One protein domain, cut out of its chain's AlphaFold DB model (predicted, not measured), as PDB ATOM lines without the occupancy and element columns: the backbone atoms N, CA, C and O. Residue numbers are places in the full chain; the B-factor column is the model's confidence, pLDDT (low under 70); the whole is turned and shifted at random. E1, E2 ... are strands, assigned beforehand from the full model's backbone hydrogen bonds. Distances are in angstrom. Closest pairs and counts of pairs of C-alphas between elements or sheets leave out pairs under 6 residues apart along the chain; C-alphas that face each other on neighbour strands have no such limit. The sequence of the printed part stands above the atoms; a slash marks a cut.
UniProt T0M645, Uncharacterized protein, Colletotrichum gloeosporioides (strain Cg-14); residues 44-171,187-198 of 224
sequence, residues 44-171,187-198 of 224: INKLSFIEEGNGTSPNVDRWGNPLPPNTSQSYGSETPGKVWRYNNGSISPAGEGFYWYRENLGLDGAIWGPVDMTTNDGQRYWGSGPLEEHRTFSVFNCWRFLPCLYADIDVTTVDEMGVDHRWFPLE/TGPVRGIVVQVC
ATOM      1  N   ILE A  44       8.856  17.710-106.618       95.50
ATOM      2  CA  ILE A  44       8.376  18.508-105.487       95.50
ATOM      3  C   ILE A  44       8.080  17.558-104.335       95.50
ATOM      4  O   ILE A  44       7.067  16.852-104.350       95.50
ATOM      5  N   ASN A  45       8.944  17.565-103.332       95.12
ATOM      6  CA  ASN A  45       8.785  16.760-102.132       95.12
ATOM      7  C   ASN A  45       8.103  17.580-101.046       95.12
ATOM      8  O   ASN A  45       8.343  18.778-100.913       95.12
ATOM      9  N   LYS A  46       7.231  16.943-100.267       93.88
ATOM     10  CA  LYS A  46       6.568  17.593 -99.130       93.88
ATOM     11  C   LYS A  46       7.336  17.284 -97.861       93.88
ATOM     12  O   LYS A  46       7.597  16.116 -97.586       93.88
ATOM     13  N   LEU A  47       7.616  18.309 -97.072       91.06
ATOM     14  CA  LEU A  47       8.207  18.151 -95.753       91.06
ATOM     15  C   LEU A  47       7.114  18.171 -94.690       91.06
ATOM     16  O   LEU A  47       6.199  19.001 -94.731       91.06
ATOM     17  N   SER A  48       7.222  17.254 -93.739       88.12
ATOM     18  CA  SER A  48       6.533  17.365 -92.459       88.12
ATOM     19  C   SER A  48       7.422  18.084 -91.447       88.12
ATOM     20  O   SER A  48       8.629  18.232 -91.642       88.12
ATOM     21  N   PHE A  49       6.812  18.544 -90.365       85.19
ATOM     22  CA  PHE A  49       7.499  19.223 -89.274       85.19
ATOM     23  C   PHE A  49       7.377  18.370 -88.027       85.19
ATOM     24  O   PHE A  49       6.344  17.730 -87.816       85.19
ATOM     25  N   ILE A  50       8.424  18.351 -87.212       79.38
ATOM     26  CA  ILE A  50       8.350  17.690 -85.914       79.38
ATOM     27  C   ILE A  50       7.505  18.581 -84.996       79.38
ATOM     28  O   ILE A  50       7.871  19.723 -84.727       79.38
ATOM     29  N   GLU A  51       6.345  18.078 -84.574       65.69
ATOM     30  CA  GLU A  51       5.430  18.801 -83.683       65.69
ATOM     31  C   GLU A  51       6.000  18.948 -82.259       65.69
ATOM     32  O   GLU A  51       6.871  18.187 -81.823       65.69
ATOM     33  N   GLU A  52       5.477  19.937 -81.527       55.22
ATOM     34  CA  GLU A  52       5.799  20.213 -80.124       55.22
ATOM     35  C   GLU A  52       5.629  18.958 -79.253       55.22
ATOM     36  O   GLU A  52       4.520  18.519 -78.950       55.22
ATOM     37  N   GLY A  53       6.750  18.367 -78.838       49.72
ATOM     38  CA  GLY A  53       6.768  17.144 -78.026       49.72
ATOM     39  C   GLY A  53       8.142  16.485 -77.929       49.72
ATOM     40  O   GLY A  53       8.442  15.847 -76.924       49.72
ATOM     41  N   ASN A  54       9.013  16.724 -78.916       57.88
ATOM     42  CA  ASN A  54      10.389  16.209 -78.952       57.88
ATOM     43  C   ASN A  54      11.453  17.210 -78.454       57.88
ATOM     44  O   ASN A  54      12.643  17.007 -78.677       57.88
ATOM     45  N   GLY A  55      11.047  18.283 -77.765       58.75
ATOM     46  CA  GLY A  55      11.966  19.261 -77.163       58.75
ATOM     47  C   GLY A  55      12.336  20.464 -78.041       58.75
ATOM     48  O   GLY A  55      13.047  21.346 -77.570       58.75
ATOM     49  N   THR A  56      11.828  20.550 -79.271       66.75
ATOM     50  CA  THR A  56      11.949  21.728 -80.144       66.75
ATOM     51  C   THR A  56      10.724  22.633 -80.006       66.75
ATOM     52  O   THR A  56       9.591  22.205 -80.220       66.75
ATOM     53  N   SER A  57      10.945  23.896 -79.634       69.81
ATOM     54  CA  SER A  57       9.902  24.926 -79.684       69.81
ATOM     55  C   SER A  57       9.640  25.342 -81.139       69.81
ATOM     56  O   SER A  57      10.588  25.430 -81.922       69.81
ATOM     57  N   PRO A  58       8.384  25.622 -81.521       76.62
ATOM     58  CA  PRO A  58       8.038  26.024 -82.869       76.62
ATOM     59  C   PRO A  58       8.657  27.386 -83.153       76.62
ATOM     60  O   PRO A  58       8.636  28.290 -82.313       76.62
ATOM     61  N   ASN A  59       9.199  27.539 -84.359       84.94
ATOM     62  CA  ASN A  59       9.695  28.829 -84.799       84.94
ATOM     63  C   ASN A  59       8.500  29.712 -85.165       84.94
ATOM     64  O   ASN A  59       7.784  29.429 -86.128       84.94
ATOM     65  N   VAL A  60       8.261  30.761 -84.383       87.06
ATOM     66  CA  VAL A  60       7.150  31.692 -84.586       87.06
ATOM     67  C   VAL A  60       7.624  33.135 -84.495       87.06
ATOM     68  O   VAL A  60       8.597  33.447 -83.808       87.06
ATOM     69  N   ASP A  61       6.926  34.037 -85.180       86.69
ATOM     70  CA  ASP A  61       7.168  35.470 -85.028       86.69
ATOM     71  C   ASP A  61       6.621  36.015 -83.690       86.69
ATOM     72  O   ASP A  61       6.001  35.309 -82.892       86.69
ATOM     73  N   ARG A  62       6.804  37.319 -83.439       89.06
ATOM     74  CA  ARG A  62       6.326  37.981 -82.205       89.06
ATOM     75  C   ARG A  62       4.801  37.965 -82.013       89.06
ATOM     76  O   ARG A  62       4.327  38.384 -80.960       89.06
ATOM     77  N   TRP A  63       4.042  37.561 -83.027       88.00
ATOM     78  CA  TRP A  63       2.588  37.439 -82.999       88.00
ATOM     79  C   TRP A  63       2.123  35.976 -83.002       88.00
ATOM     80  O   TRP A  63       0.918  35.731 -83.022       88.00
ATOM     81  N   GLY A  64       3.051  35.016 -82.957       85.12
ATOM     82  CA  GLY A  64       2.749  33.588 -82.964       85.12
ATOM     83  C   GLY A  64       2.472  33.013 -84.354       85.12
ATOM     84  O   GLY A  64       1.959  31.900 -84.445       85.12
ATOM     85  N   ASN A  65       2.778  33.735 -85.441       84.00
ATOM     86  CA  ASN A  65       2.645  33.165 -86.781       84.00
ATOM     87  C   ASN A  65       3.789  32.173 -87.043       84.00
ATOM     88  O   ASN A  65       4.936  32.484 -86.716       84.00
ATOM     89  N   PRO A  66       3.509  31.015 -87.664       82.88
ATOM     90  CA  PRO A  66       4.510  29.995 -87.940       82.88
ATOM     91  C   PRO A  66       5.528  30.474 -88.976       82.88
ATOM     92  O   PRO A  66       5.178  30.913 -90.074       82.88
ATOM     93  N   LEU A  67       6.800  30.331 -88.626       86.56
ATOM     94  CA  LEU A  67       7.950  30.549 -89.489       86.56
ATOM     95  C   LEU A  67       8.562  29.196 -89.875       86.56
ATOM     96  O   LEU A  67       8.371  28.207 -89.162       86.56
ATOM     97  N   PRO A  68       9.297  29.122 -90.996       88.81
ATOM     98  CA  PRO A  68      10.062  27.928 -91.308       88.81
ATOM     99  C   PRO A  68      11.025  27.600 -90.167       88.81
ATOM    100  O   PRO A  68      11.601  28.521 -89.576       88.81
ATOM    101  N   PRO A  69      11.233  26.314 -89.848       88.12
ATOM    102  CA  PRO A  69      12.277  25.943 -88.917       88.12
ATOM    103  C   PRO A  69      13.649  26.470 -89.350       88.12
ATOM    104  O   PRO A  69      13.933  26.660 -90.532       88.12
ATOM    105  N   ASN A  70      14.497  26.741 -88.366       85.75
ATOM    106  CA  ASN A  70      15.847  27.261 -88.567       85.75
ATOM    107  C   ASN A  70      16.922  26.167 -88.543       85.75
ATOM    108  O   ASN A  70      18.089  26.484 -88.750       85.75
ATOM    109  N   THR A  71      16.535  24.918 -88.280       85.31
ATOM    110  CA  THR A  71      17.430  23.764 -88.178       85.31
ATOM    111  C   THR A  71      16.847  22.575 -88.940       85.31
ATOM    112  O   THR A  71      15.639  22.319 -88.861       85.31
ATOM    113  N   SER A  72      17.703  21.824 -89.636       88.50
ATOM    114  CA  SER A  72      17.390  20.541 -90.294       88.50
ATOM    115  C   SER A  72      16.600  19.590 -89.385       88.50
ATOM    116  O   SER A  72      15.613  18.989 -89.799       88.50
ATOM    117  N   GLN A  73      16.988  19.509 -88.110       86.38
ATOM    118  CA  GLN A  73      16.439  18.589 -87.111       86.38
ATOM    119  C   GLN A  73      14.969  18.852 -86.773       86.38
ATOM    120  O   GLN A  73      14.309  18.004 -86.183       86.38
ATOM    121  N   SER A  74      14.453  20.030 -87.120       87.19
ATOM    122  CA  SER A  74      13.048  20.388 -86.914       87.19
ATOM    123  C   SER A  74      12.144  19.946 -88.074       87.19
ATOM    124  O   SER A  74      10.913  20.009 -87.969       87.19
ATOM    125  N   TYR A  75      12.735  19.488 -89.179       87.94
ATOM    126  CA  TYR A  75      12.019  18.849 -90.273       87.94
ATOM    127  C   TYR A  75      11.851  17.356 -89.985       87.94
ATOM    128  O   TYR A  75      12.767  16.670 -89.536       87.94
ATOM    129  N   GLY A  76      10.633  16.864 -90.198       85.69
ATOM    130  CA  GLY A  76      10.271  15.468 -90.003       85.69
ATOM    131  C   GLY A  76      10.521  14.642 -91.261       85.69
ATOM    132  O   GLY A  76      11.518  14.790 -91.957       85.69
ATOM    133  N   SER A  77       9.573  13.766 -91.579       88.81
ATOM    134  CA  SER A  77       9.613  12.981 -92.807       88.81
ATOM    135  C   SER A  77       9.469  13.830 -94.071       88.81
ATOM    136  O   SER A  77       8.699  14.796 -94.128       88.81
ATOM    137  N   GLU A  78      10.166  13.384 -95.111       92.81
ATOM    138  CA  GLU A  78       9.983  13.792 -96.495       92.81
ATOM    139  C   GLU A  78       8.995  12.828 -97.165       92.81
ATOM    140  O   GLU A  78       9.131  11.609 -97.072       92.81
ATOM    141  N   THR A  79       7.979  13.363 -97.841       94.12
ATOM    142  CA  THR A  79       7.107  12.597 -98.738       94.12
ATOM    143  C   THR A  79       7.494  12.911-100.180       94.12
ATOM    144  O   THR A  79       7.159  14.005-100.658       94.12
ATOM    145  N   PRO A  80       8.165  11.980-100.882       94.25
ATOM    146  CA  PRO A  80       8.601  12.204-102.248       94.25
ATOM    147  C   PRO A  80       7.440  12.460-103.206       94.25
ATOM    148  O   PRO A  80       6.398  11.798-103.159       94.25
ATOM    149  N   GLY A  81       7.626  13.440-104.086       93.25
ATOM    150  CA  GLY A  81       6.702  13.730-105.169       93.25
ATOM    151  C   GLY A  81       6.894  12.815-106.372       93.25
ATOM    152  O   GLY A  81       7.810  11.999-106.457       93.25
ATOM    153  N   LYS A  82       6.023  13.003-107.364       95.75
ATOM    154  CA  LYS A  82       6.262  12.478-108.709       95.75
ATOM    155  C   LYS A  82       7.313  13.342-109.407       95.75
ATOM    156  O   LYS A  82       7.274  14.563-109.261       95.75
ATOM    157  N   VAL A  83       8.184  12.720-110.201       97.31
ATOM    158  CA  VAL A  83       9.094  13.446-111.094       97.31
ATOM    159  C   VAL A  83       8.324  13.923-112.327       97.31
ATOM    160  O   VAL A  83       7.647  13.149-113.021       97.31
ATOM    161  N   TRP A  84       8.415  15.217-112.583       96.75
ATOM    162  CA  TRP A  84       7.806  15.915-113.703       96.75
ATOM    163  C   TRP A  84       8.882  16.346-114.686       96.75
ATOM    164  O   TRP A  84      10.053  16.466-114.344       96.75
ATOM    165  N   ARG A  85       8.463  16.589-115.918       94.88
ATOM    166  CA  ARG A  85       9.275  17.177-116.969       94.88
ATOM    167  C   ARG A  85       8.600  18.443-117.448       94.88
ATOM    168  O   ARG A  85       7.421  18.411-117.813       94.88
ATOM    169  N   TYR A  86       9.358  19.524-117.452       92.31
ATOM    170  CA  TYR A  86       9.036  20.710-118.218       92.31
ATOM    171  C   TYR A  86       9.590  20.539-119.628       92.31
ATOM    172  O   TYR A  86      10.739  20.144-119.788       92.31
ATOM    173  N   ASN A  87       8.789  20.835-120.644       89.25
ATOM    174  CA  ASN A  87       9.220  20.860-122.034       89.25
ATOM    175  C   ASN A  87       8.482  21.994-122.750       89.25
ATOM    176  O   ASN A  87       7.268  21.908-122.954       89.25
ATOM    177  N   ASN A  88       9.212  23.059-123.099       84.50
ATOM    178  CA  ASN A  88       8.722  24.198-123.884       84.50
ATOM    179  C   ASN A  88       7.350  24.741-123.428       84.50
ATOM    180  O   ASN A  88       6.410  24.869-124.213       84.50
ATOM    181  N   GLY A  89       7.213  25.029-122.134       82.88
ATOM    182  CA  GLY A  89       5.996  25.598-121.542       82.88
ATOM    183  C   GLY A  89       4.954  24.575-121.087       82.88
ATOM    184  O   GLY A  89       3.957  24.958-120.479       82.88
ATOM    185  N   SER A  90       5.170  23.282-121.336       87.69
ATOM    186  CA  SER A  90       4.283  22.212-120.875       87.69
ATOM    187  C   SER A  90       4.915  21.406-119.744       87.69
ATOM    188  O   SER A  90       6.100  21.089-119.793       87.69
ATOM    189  N   ILE A  91       4.113  21.034-118.742       90.75
ATOM    190  CA  ILE A  91       4.519  20.138-117.655       90.75
ATOM    191  C   ILE A  91       3.799  18.801-117.821       90.75
ATOM    192  O   ILE A  91       2.574  18.745-117.940       90.75
ATOM    193  N   SER A  92       4.557  17.709-117.789       95.50
ATOM    194  CA  SER A  92       4.039  16.343-117.907       95.50
ATOM    195  C   SER A  92       4.837  15.369-117.032       95.50
ATOM    196  O   SER A  92       5.935  15.706-116.596       95.50
ATOM    197  N   PRO A  93       4.311  14.180-116.694       96.81
ATOM    198  CA  PRO A  93       5.097  13.145-116.023       96.81
ATOM    199  C   PRO A  93       6.409  12.840-116.756       96.81
ATOM    200  O   PRO A  93       6.380  12.648-117.968       96.81
ATOM    201  N   ALA A  94       7.531  12.717-116.039       94.94
ATOM    202  CA  ALA A  94       8.832  12.467-116.677       94.94
ATOM    203  C   ALA A  94       8.937  11.100-117.383       94.94
ATOM    204  O   ALA A  94       9.740  10.955-118.307       94.94
ATOM    205  N   GLY A  95       8.098  10.139-116.984       93.19
ATOM    206  CA  GLY A  95       8.032   8.784-117.532       93.19
ATOM    207  C   GLY A  95       8.372   7.719-116.492       93.19
ATOM    208  O   GLY A  95       8.653   8.026-115.333       93.19
ATOM    209  N   GLU A  96       8.315   6.457-116.907       91.06
ATOM    210  CA  GLU A  96       8.820   5.341-116.104       91.06
ATOM    211  C   GLU A  96      10.354   5.400-116.030       91.06
ATOM    212  O   GLU A  96      11.012   5.836-116.972       91.06
ATOM    213  N   GLY A  97      10.926   4.996-114.893       92.19
ATOM    214  CA  GLY A  97      12.373   5.039-114.651       92.19
ATOM    215  C   GLY A  97      12.885   6.317-113.980       92.19
ATOM    216  O   GLY A  97      14.028   6.316-113.537       92.19
ATOM    217  N   PHE A  98      12.051   7.356-113.841       96.56
ATOM    218  CA  PHE A  98      12.371   8.548-113.049       96.56
ATOM    219  C   PHE A  98      11.766   8.470-111.652       96.56
ATOM    220  O   PHE A  98      10.560   8.253-111.507       96.56
ATOM    221  N   TYR A  99      12.578   8.690-110.624       97.00
ATOM    222  CA  TYR A  99      12.124   8.705-109.235       97.00
ATOM    223  C   TYR A  99      13.050   9.548-108.362       97.00
ATOM    224  O   TYR A  99      14.202   9.770-108.701       97.00
ATOM    225  N   TRP A 100      12.538  10.028-107.234       97.25
ATOM    226  CA  TRP A 100      13.372  10.633-106.201       97.25
ATOM    227  C   TRP A 100      13.974   9.553-105.312       97.25
ATOM    228  O   TRP A 100      13.270   8.620-104.915       97.25
ATOM    229  N   TYR A 101      15.244   9.711-104.959       96.19
ATOM    230  CA  TYR A 101      15.916   8.864-103.989       96.19
ATOM    231  C   TYR A 101      16.727   9.712-103.016       96.19
ATOM    232  O   TYR A 101      17.509  10.572-103.416       96.19
ATOM    233  N   ARG A 102      16.557   9.411-101.732       94.81
ATOM    234  CA  ARG A 102      17.364   9.922-100.630       94.81
ATOM    235  C   ARG A 102      17.598   8.762 -99.673       94.81
ATOM    236  O   ARG A 102      16.642   8.071 -99.318       94.81
ATOM    237  N   GLU A 103      18.847   8.532 -99.285       93.50
ATOM    238  CA  GLU A 103      19.188   7.401 -98.415       93.50
ATOM    239  C   GLU A 103      18.633   7.601 -96.999       93.50
ATOM    240  O   GLU A 103      17.978   6.713 -96.461       93.50
ATOM    241  N   ASN A 104      18.845   8.788 -96.419       90.12
ATOM    242  CA  ASN A 104      18.336   9.180 -95.107       90.12
ATOM    243  C   ASN A 104      17.997  10.676 -95.084       90.12
ATOM    244  O   ASN A 104      18.567  11.458 -95.842       90.12
ATOM    245  N   LEU A 105      17.100  11.086 -94.182       85.56
ATOM    246  CA  LEU A 105      16.882  12.508 -93.885       85.56
ATOM    247  C   LEU A 105      18.197  13.154 -93.424       85.56
ATOM    248  O   LEU A 105      18.972  12.517 -92.711       85.56
ATOM    249  N   GLY A 106      18.443  14.397 -93.834       87.50
ATOM    250  CA  GLY A 106      19.705  15.090 -93.559       87.50
ATOM    251  C   GLY A 106      20.804  14.873 -94.597       87.50
ATOM    252  O   GLY A 106      21.773  15.622 -94.601       87.50
ATOM    253  N   LEU A 107      20.660  13.889 -95.489       92.31
ATOM    254  CA  LEU A 107      21.582  13.665 -96.605       92.31
ATOM    255  C   LEU A 107      21.001  14.207 -97.898       92.31
ATOM    256  O   LEU A 107      19.784  14.185 -98.062       92.31
ATOM    257  N   ASP A 108      21.855  14.598 -98.836       93.88
ATOM    258  CA  ASP A 108      21.425  15.048-100.156       93.88
ATOM    259  C   ASP A 108      20.587  13.974-100.865       93.88
ATOM    260  O   ASP A 108      20.901  12.777-100.851       93.88
ATOM    261  N   GLY A 109      19.486  14.407-101.472       95.00
ATOM    262  CA  GLY A 109      18.674  13.567-102.344       95.00
ATOM    263  C   GLY A 109      18.910  13.900-103.812       95.00
ATOM    264  O   GLY A 109      19.418  14.966-104.155       95.00
ATOM    265  N   ALA A 110      18.531  12.978-104.690       96.94
ATOM    266  CA  ALA A 110      18.664  13.162-106.127       96.94
ATOM    267  C   ALA A 110      17.458  12.600-106.880       96.94
ATOM    268  O   ALA A 110      16.871  11.578-106.501       96.94
ATOM    269  N   ILE A 111      17.130  13.217-108.012       97.44
ATOM    270  CA  ILE A 111      16.326  12.573-109.045       97.44
ATOM    271  C   ILE A 111      17.196  11.510-109.715       97.44
ATOM    272  O   ILE A 111      18.249  11.800-110.273       97.44
ATOM    273  N   TRP A 112      16.731  10.269-109.679       97.25
ATOM    274  CA  TRP A 112      17.294   9.157-110.426       97.25
ATOM    275  C   TRP A 112      16.538   8.981-111.728       97.25
ATOM    276  O   TRP A 112      15.316   9.136-111.783       97.25
ATOM    277  N   GLY A 113      17.273   8.639-112.775       96.12
ATOM    278  CA  GLY A 113      16.723   8.451-114.103       96.12
ATOM    279  C   GLY A 113      17.692   7.732-115.031       96.12
ATOM    280  O   GLY A 113      18.746   7.260-114.595       96.12
ATOM    281  N   PRO A 114      17.330   7.612-116.314       93.00
ATOM    282  CA  PRO A 114      18.208   7.075-117.340       93.00
ATOM    283  C   PRO A 114      19.417   7.984-117.546       93.00
ATOM    284  O   PRO A 114      19.257   9.170-117.821       93.00
ATOM    285  N   VAL A 115      20.616   7.418-117.440       90.81
ATOM    286  CA  VAL A 115      21.882   8.129-117.653       90.81
ATOM    287  C   VAL A 115      22.780   7.335-118.590       90.81
ATOM    288  O   VAL A 115      22.746   6.099-118.616       90.81
ATOM    289  N   ASP A 116      23.575   8.057-119.370       88.56
ATOM    290  CA  ASP A 116      24.592   7.470-120.231       88.56
ATOM    291  C   ASP A 116      25.804   7.085-119.379       88.56
ATOM    292  O   ASP A 116      26.456   7.935-118.771       88.56
ATOM    293  N   MET A 117      26.071   5.789-119.289       86.94
ATOM    294  CA  MET A 117      27.158   5.229-118.502       86.94
ATOM    295  C   MET A 117      28.227   4.664-119.424       86.94
ATOM    296  O   MET A 117      27.933   4.134-120.493       86.94
ATOM    297  N   THR A 118      29.482   4.726-118.987       92.31
ATOM    298  CA  THR A 118      30.610   4.139-119.716       92.31
ATOM    299  C   THR A 118      31.242   3.044-118.865       92.31
ATOM    300  O   THR A 118      31.587   3.278-117.709       92.31
ATOM    301  N   THR A 119      31.371   1.835-119.414       88.00
ATOM    302  CA  THR A 119      32.096   0.743-118.749       88.00
ATOM    303  C   THR A 119      33.593   1.045-118.683       88.00
ATOM    304  O   THR A 119      34.105   1.889-119.417       88.00
ATOM    305  N   ASN A 120      34.329   0.291-117.863       91.81
ATOM    306  CA  ASN A 120      35.794   0.388-117.797       91.81
ATOM    307  C   ASN A 120      36.474   0.178-119.166       91.81
ATOM    308  O   ASN A 120      37.543   0.731-119.407       91.81
ATOM    309  N   ASP A 121      35.834  -0.570-120.070       93.50
ATOM    310  CA  ASP A 121      36.327  -0.842-121.426       93.50
ATOM    311  C   ASP A 121      35.926   0.246-122.445       93.50
ATOM    312  O   ASP A 121      36.131   0.086-123.649       93.50
ATOM    313  N   GLY A 122      35.318   1.347-121.991       91.38
ATOM    314  CA  GLY A 122      34.895   2.463-122.838       91.38
ATOM    315  C   GLY A 122      33.572   2.242-123.580       91.38
ATOM    316  O   GLY A 122      33.222   3.046-124.445       91.38
ATOM    317  N   GLN A 123      32.819   1.175-123.282       91.56
ATOM    318  CA  GLN A 123      31.519   0.949-123.919       91.56
ATOM    319  C   GLN A 123      30.423   1.776-123.251       91.56
ATOM    320  O   GLN A 123      30.235   1.697-122.037       91.56
ATOM    321  N   ARG A 124      29.671   2.529-124.061       91.75
ATOM    322  CA  ARG A 124      28.505   3.296-123.608       91.75
ATOM    323  C   ARG A 124      27.272   2.408-123.507       91.75
ATOM    324  O   ARG A 124      26.996   1.625-124.418       91.75
ATOM    325  N   TYR A 125      26.514   2.557-122.431       89.06
ATOM    326  CA  TYR A 125      25.228   1.902-122.230       89.06
ATOM    327  C   TYR A 125      24.295   2.792-121.410       89.06
ATOM    328  O   TYR A 125      24.732   3.660-120.659       89.06
ATOM    329  N   TRP A 126      22.990   2.558-121.535       88.31
ATOM    330  CA  TRP A 126      21.991   3.249-120.724       88.31
ATOM    331  C   TRP A 126      21.793   2.513-119.403       88.31
ATOM    332  O   TRP A 126      21.401   1.345-119.393       88.31
ATOM    333  N   GLY A 127      22.072   3.201-118.300       91.94
ATOM    334  CA  GLY A 127      21.820   2.726-116.942       91.94
ATOM    335  C   GLY A 127      20.819   3.610-116.206       91.94
ATOM    336  O   GLY A 127      20.252   4.536-116.779       91.94
ATOM    337  N   SER A 128      20.614   3.326-114.920       94.19
ATOM    338  CA  SER A 128      19.885   4.209-114.006       94.19
ATOM    339  C   SER A 128      20.858   4.779-112.982       94.19
ATOM    340  O   SER A 128      21.627   4.025-112.388       94.19
ATOM    341  N   GLY A 129      20.843   6.095-112.807       94.94
ATOM    342  CA  GLY A 129      21.736   6.813-111.902       94.94
ATOM    343  C   GLY A 129      21.175   8.184-111.528       94.94
ATOM    344  O   GLY A 129      20.130   8.573-112.064       94.94
ATOM    345  N   PRO A 130      21.841   8.907-110.612       95.62
ATOM    346  CA  PRO A 130      21.466  10.272-110.275       95.62
ATOM    347  C   PRO A 130      21.643  11.177-111.498       95.62
ATOM    348  O   PRO A 130      22.627  11.064-112.231       95.62
ATOM    349  N   LEU A 131      20.670  12.053-111.728       94.75
ATOM    350  CA  LEU A 131      20.752  13.079-112.758       94.75
ATOM    351  C   LEU A 131      21.618  14.245-112.283       94.75
ATOM    352  O   LEU A 131      21.758  14.484-111.084       94.75
ATOM    353  N   GLU A 132      22.174  14.983-113.238       92.62
ATOM    354  CA  GLU A 132      22.920  16.206-112.955       92.62
ATOM    355  C   GLU A 132      21.970  17.270-112.395       92.62
ATOM    356  O   GLU A 132      21.031  17.710-113.070       92.62
ATOM    357  N   GLU A 133      22.180  17.631-111.126       92.94
ATOM    358  CA  GLU A 133      21.446  18.706-110.470       92.94
ATOM    359  C   GLU A 133      21.809  20.041-111.118       92.94
ATOM    360  O   GLU A 133      22.980  20.381-111.261       92.94
ATOM    361  N   HIS A 134      20.779  20.803-111.477       91.94
ATOM    362  CA  HIS A 134      20.930  22.205-111.825       91.94
ATOM    363  C   HIS A 134      20.750  23.074-110.578       91.94
ATOM    364  O   HIS A 134      21.583  23.932-110.291       91.94
ATOM    365  N   ARG A 135      19.657  22.855-109.827       91.94
ATOM    366  CA  ARG A 135      19.376  23.646-108.629       91.94
ATOM    367  C   ARG A 135      18.385  22.985-107.683       91.94
ATOM    368  O   ARG A 135      17.433  22.341-108.126       91.94
ATOM    369  N   THR A 136      18.557  23.243-106.390       94.19
ATOM    370  CA  THR A 136      17.623  22.834-105.338       94.19
ATOM    371  C   THR A 136      17.172  24.031-104.512       94.19
ATOM    372  O   THR A 136      17.953  24.919-104.186       94.19
ATOM    373  N   PHE A 137      15.887  24.051-104.170       93.31
ATOM    374  CA  PHE A 137      15.270  25.096-103.367       93.31
ATOM    375  C   PHE A 137      14.291  24.505-102.367       93.31
ATOM    376  O   PHE A 137      13.635  23.497-102.629       93.31
ATOM    377  N   SER A 138      14.086  25.211-101.268       93.81
ATOM    378  CA  SER A 138      13.017  24.931-100.319       93.81
ATOM    379  C   SER A 138      12.040  26.088-100.290       93.81
ATOM    380  O   SER A 138      12.452  27.243-100.263       93.81
ATOM    381  N   VAL A 139      10.742  25.797-100.269       92.31
ATOM    382  CA  VAL A 139       9.682  26.807-100.176       92.31
ATOM    383  C   VAL A 139       8.803  26.504 -98.977       92.31
ATOM    384  O   VAL A 139       8.394  25.366 -98.751       92.31
ATOM    385  N   PHE A 140       8.471  27.537 -98.217       89.75
ATOM    386  CA  PHE A 140       7.619  27.448 -97.047       89.75
ATOM    387  C   PHE A 140       6.454  28.428 -97.160       89.75
ATOM    388  O   PHE A 140       6.634  29.618 -97.412       89.75
ATOM    389  N   ASN A 141       5.239  27.933 -96.944       87.31
ATOM    390  CA  ASN A 141       4.041  28.765 -96.900       87.31
ATOM    391  C   ASN A 141       3.783  29.260 -95.465       87.31
ATOM    392  O   ASN A 141       3.242  28.511 -94.649       87.31
ATOM    393  N   CYS A 142       4.126  30.520 -95.174       75.56
ATOM    394  CA  CYS A 142       4.047  31.142 -93.841       75.56
ATOM    395  C   CYS A 142       2.630  31.523 -93.363       75.56
ATOM    396  O   CYS A 142       2.473  32.432 -92.552       75.56
ATOM    397  N   TRP A 143       1.589  30.801 -93.790       73.25
ATOM    398  CA  TRP A 143       0.188  31.070 -93.431       73.25
ATOM    399  C   TRP A 143      -0.352  32.406 -93.995       73.25
ATOM    400  O   TRP A 143       0.359  33.176 -94.629       73.25
ATOM    401  N   ARG A 144      -1.659  32.671 -93.828       68.88
ATOM    402  CA  ARG A 144      -2.449  33.623 -94.651       68.88
ATOM    403  C   ARG A 144      -1.900  35.057 -94.743       68.88
ATOM    404  O   ARG A 144      -2.247  35.767 -95.683       68.88
ATOM    405  N   PHE A 145      -1.137  35.508 -93.756       73.56
ATOM    406  CA  PHE A 145      -0.734  36.910 -93.622       73.56
ATOM    407  C   PHE A 145       0.743  37.173 -93.910       73.56
ATOM    408  O   PHE A 145       1.149  38.333 -93.917       73.56
ATOM    409  N   LEU A 146       1.533  36.126 -94.142       78.81
ATOM    410  CA  LEU A 146       2.951  36.242 -94.445       78.81
ATOM    411  C   LEU A 146       3.216  35.752 -95.875       78.81
ATOM    412  O   LEU A 146       2.479  34.901 -96.381       78.81
ATOM    413  N   PRO A 147       4.241  36.296 -96.551       83.69
ATOM    414  CA  PRO A 147       4.638  35.800 -97.862       83.69
ATOM    415  C   PRO A 147       5.095  34.340 -97.769       83.69
ATOM    416  O   PRO A 147       5.555  33.884 -96.721       83.69
ATOM    417  N   CYS A 148       5.027  33.613 -98.885       88.12
ATOM    418  CA  CYS A 148       5.820  32.395 -99.005       88.12
ATOM    419  C   CYS A 148       7.296  32.773 -98.893       88.12
ATOM    420  O   CYS A 148       7.719  33.788 -99.443       88.12
ATOM    421  N   LEU A 149       8.071  31.961 -98.192       89.62
ATOM    422  CA  LEU A 149       9.513  32.120 -98.106       89.62
ATOM    423  C   LEU A 149      10.181  31.044 -98.949       89.62
ATOM    424  O   LEU A 149       9.663  29.929 -99.033       89.62
ATOM    425  N   TYR A 150      11.323  31.356 -99.546       92.38
ATOM    426  CA  TYR A 150      12.168  30.365-100.196       92.38
ATOM    427  C   TYR A 150      13.622  30.461 -99.730       92.38
ATOM    428  O   TYR A 150      14.067  31.513 -99.272       92.38
ATOM    429  N   ALA A 151      14.337  29.349 -99.839       92.31
ATOM    430  CA  ALA A 151      15.777  29.247 -99.667       92.31
ATOM    431  C   ALA A 151      16.347  28.468-100.858       92.31
ATOM    432  O   ALA A 151      15.710  27.535-101.344       92.31
ATOM    433  N   ASP A 152      17.528  28.840-101.333       92.56
ATOM    434  CA  ASP A 152      18.259  28.209-102.439       92.56
ATOM    435  C   ASP A 152      19.088  27.003-101.984       92.56
ATOM    436  O   ASP A 152      20.232  26.813-102.385       92.56
ATOM    437  N   ILE A 153      18.488  26.199-101.106       92.56
ATOM    438  CA  ILE A 153      19.077  24.989-100.549       92.56
ATOM    439  C   ILE A 153      17.983  24.005-100.138       92.56
ATOM    440  O   ILE A 153      16.821  24.381 -99.934       92.56
ATOM    441  N   ASP A 154      18.358  22.741 -99.973       93.88
ATOM    442  CA  ASP A 154      17.572  21.772 -99.220       93.88
ATOM    443  C   ASP A 154      17.696  22.056 -97.715       93.88
ATOM    444  O   ASP A 154      18.708  21.784 -97.077       93.88
ATOM    445  N   VAL A 155      16.637  22.596 -97.118       92.56
ATOM    446  CA  VAL A 155      16.629  22.976 -95.694       92.56
ATOM    447  C   VAL A 155      16.703  21.780 -94.748       92.56
ATOM    448  O   VAL A 155      16.901  21.959 -93.549       92.56
ATOM    449  N   THR A 156      16.552  20.560 -95.265       92.12
ATOM    450  CA  THR A 156      16.710  19.345 -94.467       92.12
ATOM    451  C   THR A 156      18.166  18.932 -94.294       92.12
ATOM    452  O   THR A 156      18.425  18.128 -93.407       92.12
ATOM    453  N   THR A 157      19.114  19.476 -95.068       92.31
ATOM    454  CA  THR A 157      20.541  19.090 -95.025       92.31
ATOM    455  C   THR A 157      21.429  20.096 -94.288       92.31
ATOM    456  O   THR A 157      22.633  19.881 -94.159       92.31
ATOM    457  N   VAL A 158      20.846  21.176 -93.752       89.19
ATOM    458  CA  VAL A 158      21.577  22.243 -93.051       89.19
ATOM    459  C   VAL A 158      21.139  22.408 -91.599       89.19
ATOM    460  O   VAL A 158      19.974  22.660 -91.294       89.19
ATOM    461  N   ASP A 159      22.101  22.303 -90.684       80.62
ATOM    462  CA  ASP A 159      21.831  22.348 -89.245       80.62
ATOM    463  C   ASP A 159      21.471  23.750 -88.738       80.62
ATOM    464  O   ASP A 159      20.740  23.853 -87.757       80.62
ATOM    465  N   GLU A 160      21.888  24.822 -89.426       81.00
ATOM    466  CA  GLU A 160      21.518  26.201 -89.088       81.00
ATOM    467  C   GLU A 160      21.325  27.077 -90.337       81.00
ATOM    468  O   GLU A 160      22.244  27.291 -91.131       81.00
ATOM    469  N   MET A 161      20.131  27.658 -90.472       77.88
ATOM    470  CA  MET A 161      19.846  28.728 -91.434       77.88
ATOM    471  C   MET A 161      20.509  30.032 -90.949       77.88
ATOM    472  O   MET A 161      19.911  30.809 -90.199       77.88
ATOM    473  N   GLY A 162      21.790  30.206 -91.285       67.50
ATOM    474  CA  GLY A 162      22.648  31.308 -90.840       67.50
ATOM    475  C   GLY A 162      22.744  32.491 -91.813       67.50
ATOM    476  O   GLY A 162      21.792  32.864 -92.493       67.50
ATOM    477  N   VAL A 163      23.923  33.124 -91.863       66.69
ATOM    478  CA  VAL A 163      24.202  34.238 -92.796       66.69
ATOM    479  C   VAL A 163      24.250  33.743 -94.243       66.69
ATOM    480  O   VAL A 163      23.771  34.439 -95.138       66.69
ATOM    481  N   ASP A 164      24.785  32.537 -94.440       73.56
ATOM    482  CA  ASP A 164      25.000  31.937 -95.758       73.56
ATOM    483  C   ASP A 164      23.722  31.304 -96.329       73.56
ATOM    484  O   ASP A 164      23.539  31.270 -97.543       73.56
ATOM    485  N   HIS A 165      22.800  30.872 -95.461       79.31
ATOM    486  CA  HIS A 165      21.528  30.263 -95.846       79.31
ATOM    487  C   HIS A 165      20.380  30.997 -95.172       79.31
ATOM    488  O   HIS A 165      20.145  30.865 -93.971       79.31
ATOM    489  N   ARG A 166      19.645  31.783 -95.957       84.88
ATOM    490  CA  ARG A 166      18.574  32.637 -95.446       84.88
ATOM    491  C   ARG A 166      17.296  32.458 -96.235       84.88
ATOM    492  O   ARG A 166      17.297  32.185 -97.429       84.88
ATOM    493  N   TRP A 167      16.197  32.692 -95.539       88.88
ATOM    494  CA  TRP A 167      14.890  32.781 -96.155       88.88
ATOM    495  C   TRP A 167      14.723  34.130 -96.849       88.88
ATOM    496  O   TRP A 167      14.984  35.189 -96.266       88.88
ATOM    497  N   PHE A 168      14.239  34.082 -98.083       89.69
ATOM    498  CA  PHE A 168      13.856  35.241 -98.871       89.69
ATOM    499  C   PHE A 168      12.346  35.226 -99.109       89.69
ATOM    500  O   PHE A 168      11.772  34.153 -99.306       89.69
ATOM    501  N   PRO A 169      11.671  36.387 -99.084       88.06
ATOM    502  CA  PRO A 169      10.284  36.456 -99.508       88.06
ATOM    503  C   PRO A 169      10.185  36.085-100.988       88.06
ATOM    504  O   PRO A 169      10.916  36.607-101.825       88.06
ATOM    505  N   LEU A 170       9.269  35.175-101.306       83.44
ATOM    506  CA  LEU A 170       8.921  34.854-102.676       83.44
ATOM    507  C   LEU A 170       8.042  35.983-103.218       83.44
ATOM    508  O   LEU A 170       6.882  36.136-102.822       83.44
ATOM    509  N   GLU A 171       8.615  36.790-104.100       78.75
ATOM    510  CA  GLU A 171       7.935  37.912-104.733       78.75
ATOM    511  C   GLU A 171       7.426  37.510-106.118       78.75
ATOM    512  O   GLU A 171       8.140  36.906-106.914       78.75
ATOM    513  N   THR A 187      -5.771  28.145 -98.682       47.56
ATOM    514  CA  THR A 187      -6.499  27.619 -97.533       47.56
ATOM    515  C   THR A 187      -5.942  26.237 -97.234       47.56
ATOM    516  O   THR A 187      -6.234  25.256 -97.913       47.56
ATOM    517  N   GLY A 188      -5.077  26.149 -96.229       56.75
ATOM    518  CA  GLY A 188      -4.508  24.875 -95.818       56.75
ATOM    519  C   GLY A 188      -3.530  25.006 -94.656       56.75
ATOM    520  O   GLY A 188      -3.117  26.120 -94.329       56.75
ATOM    521  N   PRO A 189      -3.172  23.878 -94.020       62.19
ATOM    522  CA  PRO A 189      -2.106  23.845 -93.027       62.19
ATOM    523  C   PRO A 189      -0.783  24.318 -93.642       62.19
ATOM    524  O   PRO A 189      -0.588  24.218 -94.857       62.19
ATOM    525  N   VAL A 190       0.109  24.820 -92.789       59.84
ATOM    526  CA  VAL A 190       1.487  25.187 -93.143       59.84
ATOM    527  C   VAL A 190       2.167  24.009 -93.836       59.84
ATOM    528  O   VAL A 190       2.016  22.859 -93.424       59.84
ATOM    529  N   ARG A 191       2.879  24.290 -94.928       72.38
ATOM    530  CA  ARG A 191       3.561  23.277 -95.736       72.38
ATOM    531  C   ARG A 191       4.929  23.788 -96.145       72.38
ATOM    532  O   ARG A 191       5.035  24.900 -96.665       72.38
ATOM    533  N   GLY A 192       5.930  22.946 -95.931       74.81
ATOM    534  CA  GLY A 192       7.251  23.070 -96.524       74.81
ATOM    535  C   GLY A 192       7.346  22.131 -97.719       74.81
ATOM    536  O   GLY A 192       6.795  21.025 -97.689       74.81
ATOM    537  N   ILE A 193       8.012  22.575 -98.773       85.38
ATOM    538  CA  ILE A 193       8.367  21.741 -99.915       85.38
ATOM    539  C   ILE A 193       9.846  21.908-100.240       85.38
ATOM    540  O   ILE A 193      10.390  22.993-100.054       85.38
ATOM    541  N   VAL A 194      10.453  20.848-100.763       82.81
ATOM    542  CA  VAL A 194      11.764  20.886-101.421       82.81
ATOM    543  C   VAL A 194      11.534  20.635-102.901       82.81
ATOM    544  O   VAL A 194      10.749  19.758-103.276       82.81
ATOM    545  N   VAL A 195      12.181  21.432-103.735       87.31
ATOM    546  CA  VAL A 195      12.137  21.348-105.187       87.31
ATOM    547  C   VAL A 195      13.559  21.161-105.679       87.31
ATOM    548  O   VAL A 195      14.393  22.026-105.443       87.31
ATOM    549  N   GLN A 196      13.820  20.061-106.380       87.50
ATOM    550  CA  GLN A 196      15.073  19.862-107.109       87.50
ATOM    551  C   GLN A 196      14.775  19.884-108.604       87.50
ATOM    552  O   GLN A 196      13.805  19.267-109.059       87.50
ATOM    553  N   VAL A 197      15.613  20.602-109.344       85.88
ATOM    554  CA  VAL A 197      15.610  20.729-110.798       85.88
ATOM    555  C   VAL A 197      16.901  20.112-111.324       85.88
ATOM    556  O   VAL A 197      17.993  20.468-110.885       85.88
ATOM    557  N   CYS A 198      16.776  19.196-112.278       82.25
ATOM    558  CA  CYS A 198      17.890  18.516-112.929       82.25
ATOM    559  C   CYS A 198      17.815  18.691-114.446       82.25
ATOM    560  O   CYS A 198      16.729  18.824-115.027       82.25
TER     561      CYS A 198
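Overview. This is residues 44 to 171 and 187 to 198 of the 224 residues of an uncharacterized protein of Colletotrichum gloeosporioides (strain Cg-14) (UniProt T0M645). A strongly twisted sheet of five strands, E2 E1 E10 E8 E9, makes the body, and the long hairpin of E6 and E7 reaches away from it as an arm, with short E5 paired to the first residues of E6. A small hairpin, E3 and E4, is set off to one side, and the loop of residues 50 to 74 reaches the end of the long axis opposite the arm. The printed part has 140 residues with no named helix and ten named strands, E1 to E10 in order along the chain; the class is all strand, though the strands hold 59 of the 140 residues. The three sheets, E2 - E1 - E10 - E8 - E9, E5 - E6 - E7 and E3 - E4, are antiparallel throughout. The whole is only just loose, close to compact, with a radius of gyration of the C-alphas of 17.6 A, and elongated, with spans of 62 by 34 by 27 A.

Along the chain. In the largest sheet, E2 is residues 75 to 79, 11.6 A long, and E1 is residues 44 to 49, 16.3 A, beginning at C-alpha 44 at (8.376, 18.508, -105.487). E10, residues 192 to 198, is 20.1 A long and ends at C-alpha 198 at (17.890, 18.516, -112.929). E8, residues 133 to 141, measures 24.3 A, and E9, residues 148 to 151, measures 10.5 A. In the second sheet, E5 is residues 99 to 101, 6.5 A; E6 is residues 110 to 118, 20.2 A, ending at C-alpha 118 at (30.610, 4.139, -119.716); E7 is residues 124 to 130, 16.6 A. E3, residues 83 to 87, is 13.2 A long, and E4, residues 90 to 93, is 10.3 A.

Arrangement. In the five-stranded sheet, E2 and E9 are the edge strands. From edge to edge the strands' lines turn by 94 degrees. Inner strands E10 and E8 are antiparallel at 163 degrees, with N 195 and O 137 2.8 A apart, within hydrogen-bond range. E1 and E10 are antiparallel at 151 degrees, with N 45 and O 194 at 2.8 A. The hairpin E1 and E2 has N 48 and O 77 at 2.9 A, and the hairpin E8 and E9 has N 140 and O 149 at 2.8 A. Residues 149 to 150 of E9 also pair, antiparallel, with residues 168 to 169. E7 runs on into E8 across a break of 2 residues, at 23 degrees. E5, E6 and E7 form a meander, each strand the antiparallel neighbour of the one before. E6 bends by 75 degrees at residue 113; its pairing is staggered, with E5 over residues 110 to 112 and with E7 over residues 112 to 118. N 101 and O 110 are 2.9 A apart, and N 115 and O 127 are 3.0 A apart. The closest C-alphas of E6 and E10, those of Ile 111 and Cys 198, are 7.3 A apart. In the hairpin E3 and E4, N 85 and O 92 are 2.8 A apart. The closest C-alphas of E3 and E5, those of Val 83 and Tyr 99, are 5.9 A apart. E3 and E10 are near each other, while E4 and E10 are apart.

Size, cuts and confidence. The two C-alphas farthest apart are those of Trp 63 and Asp 121, at 63.9 A. Residues 172 to 186 are cut out, with 19.1 A between C-alphas 171 and 187; the link from E9 to E10 runs across this cut. The link from E1 to E2 is long, with 25 residues. The mean pLDDT of the printed part is 86.3, and residues 51 to 57, 144, 162 to 163 and 187 to 190 are under 70.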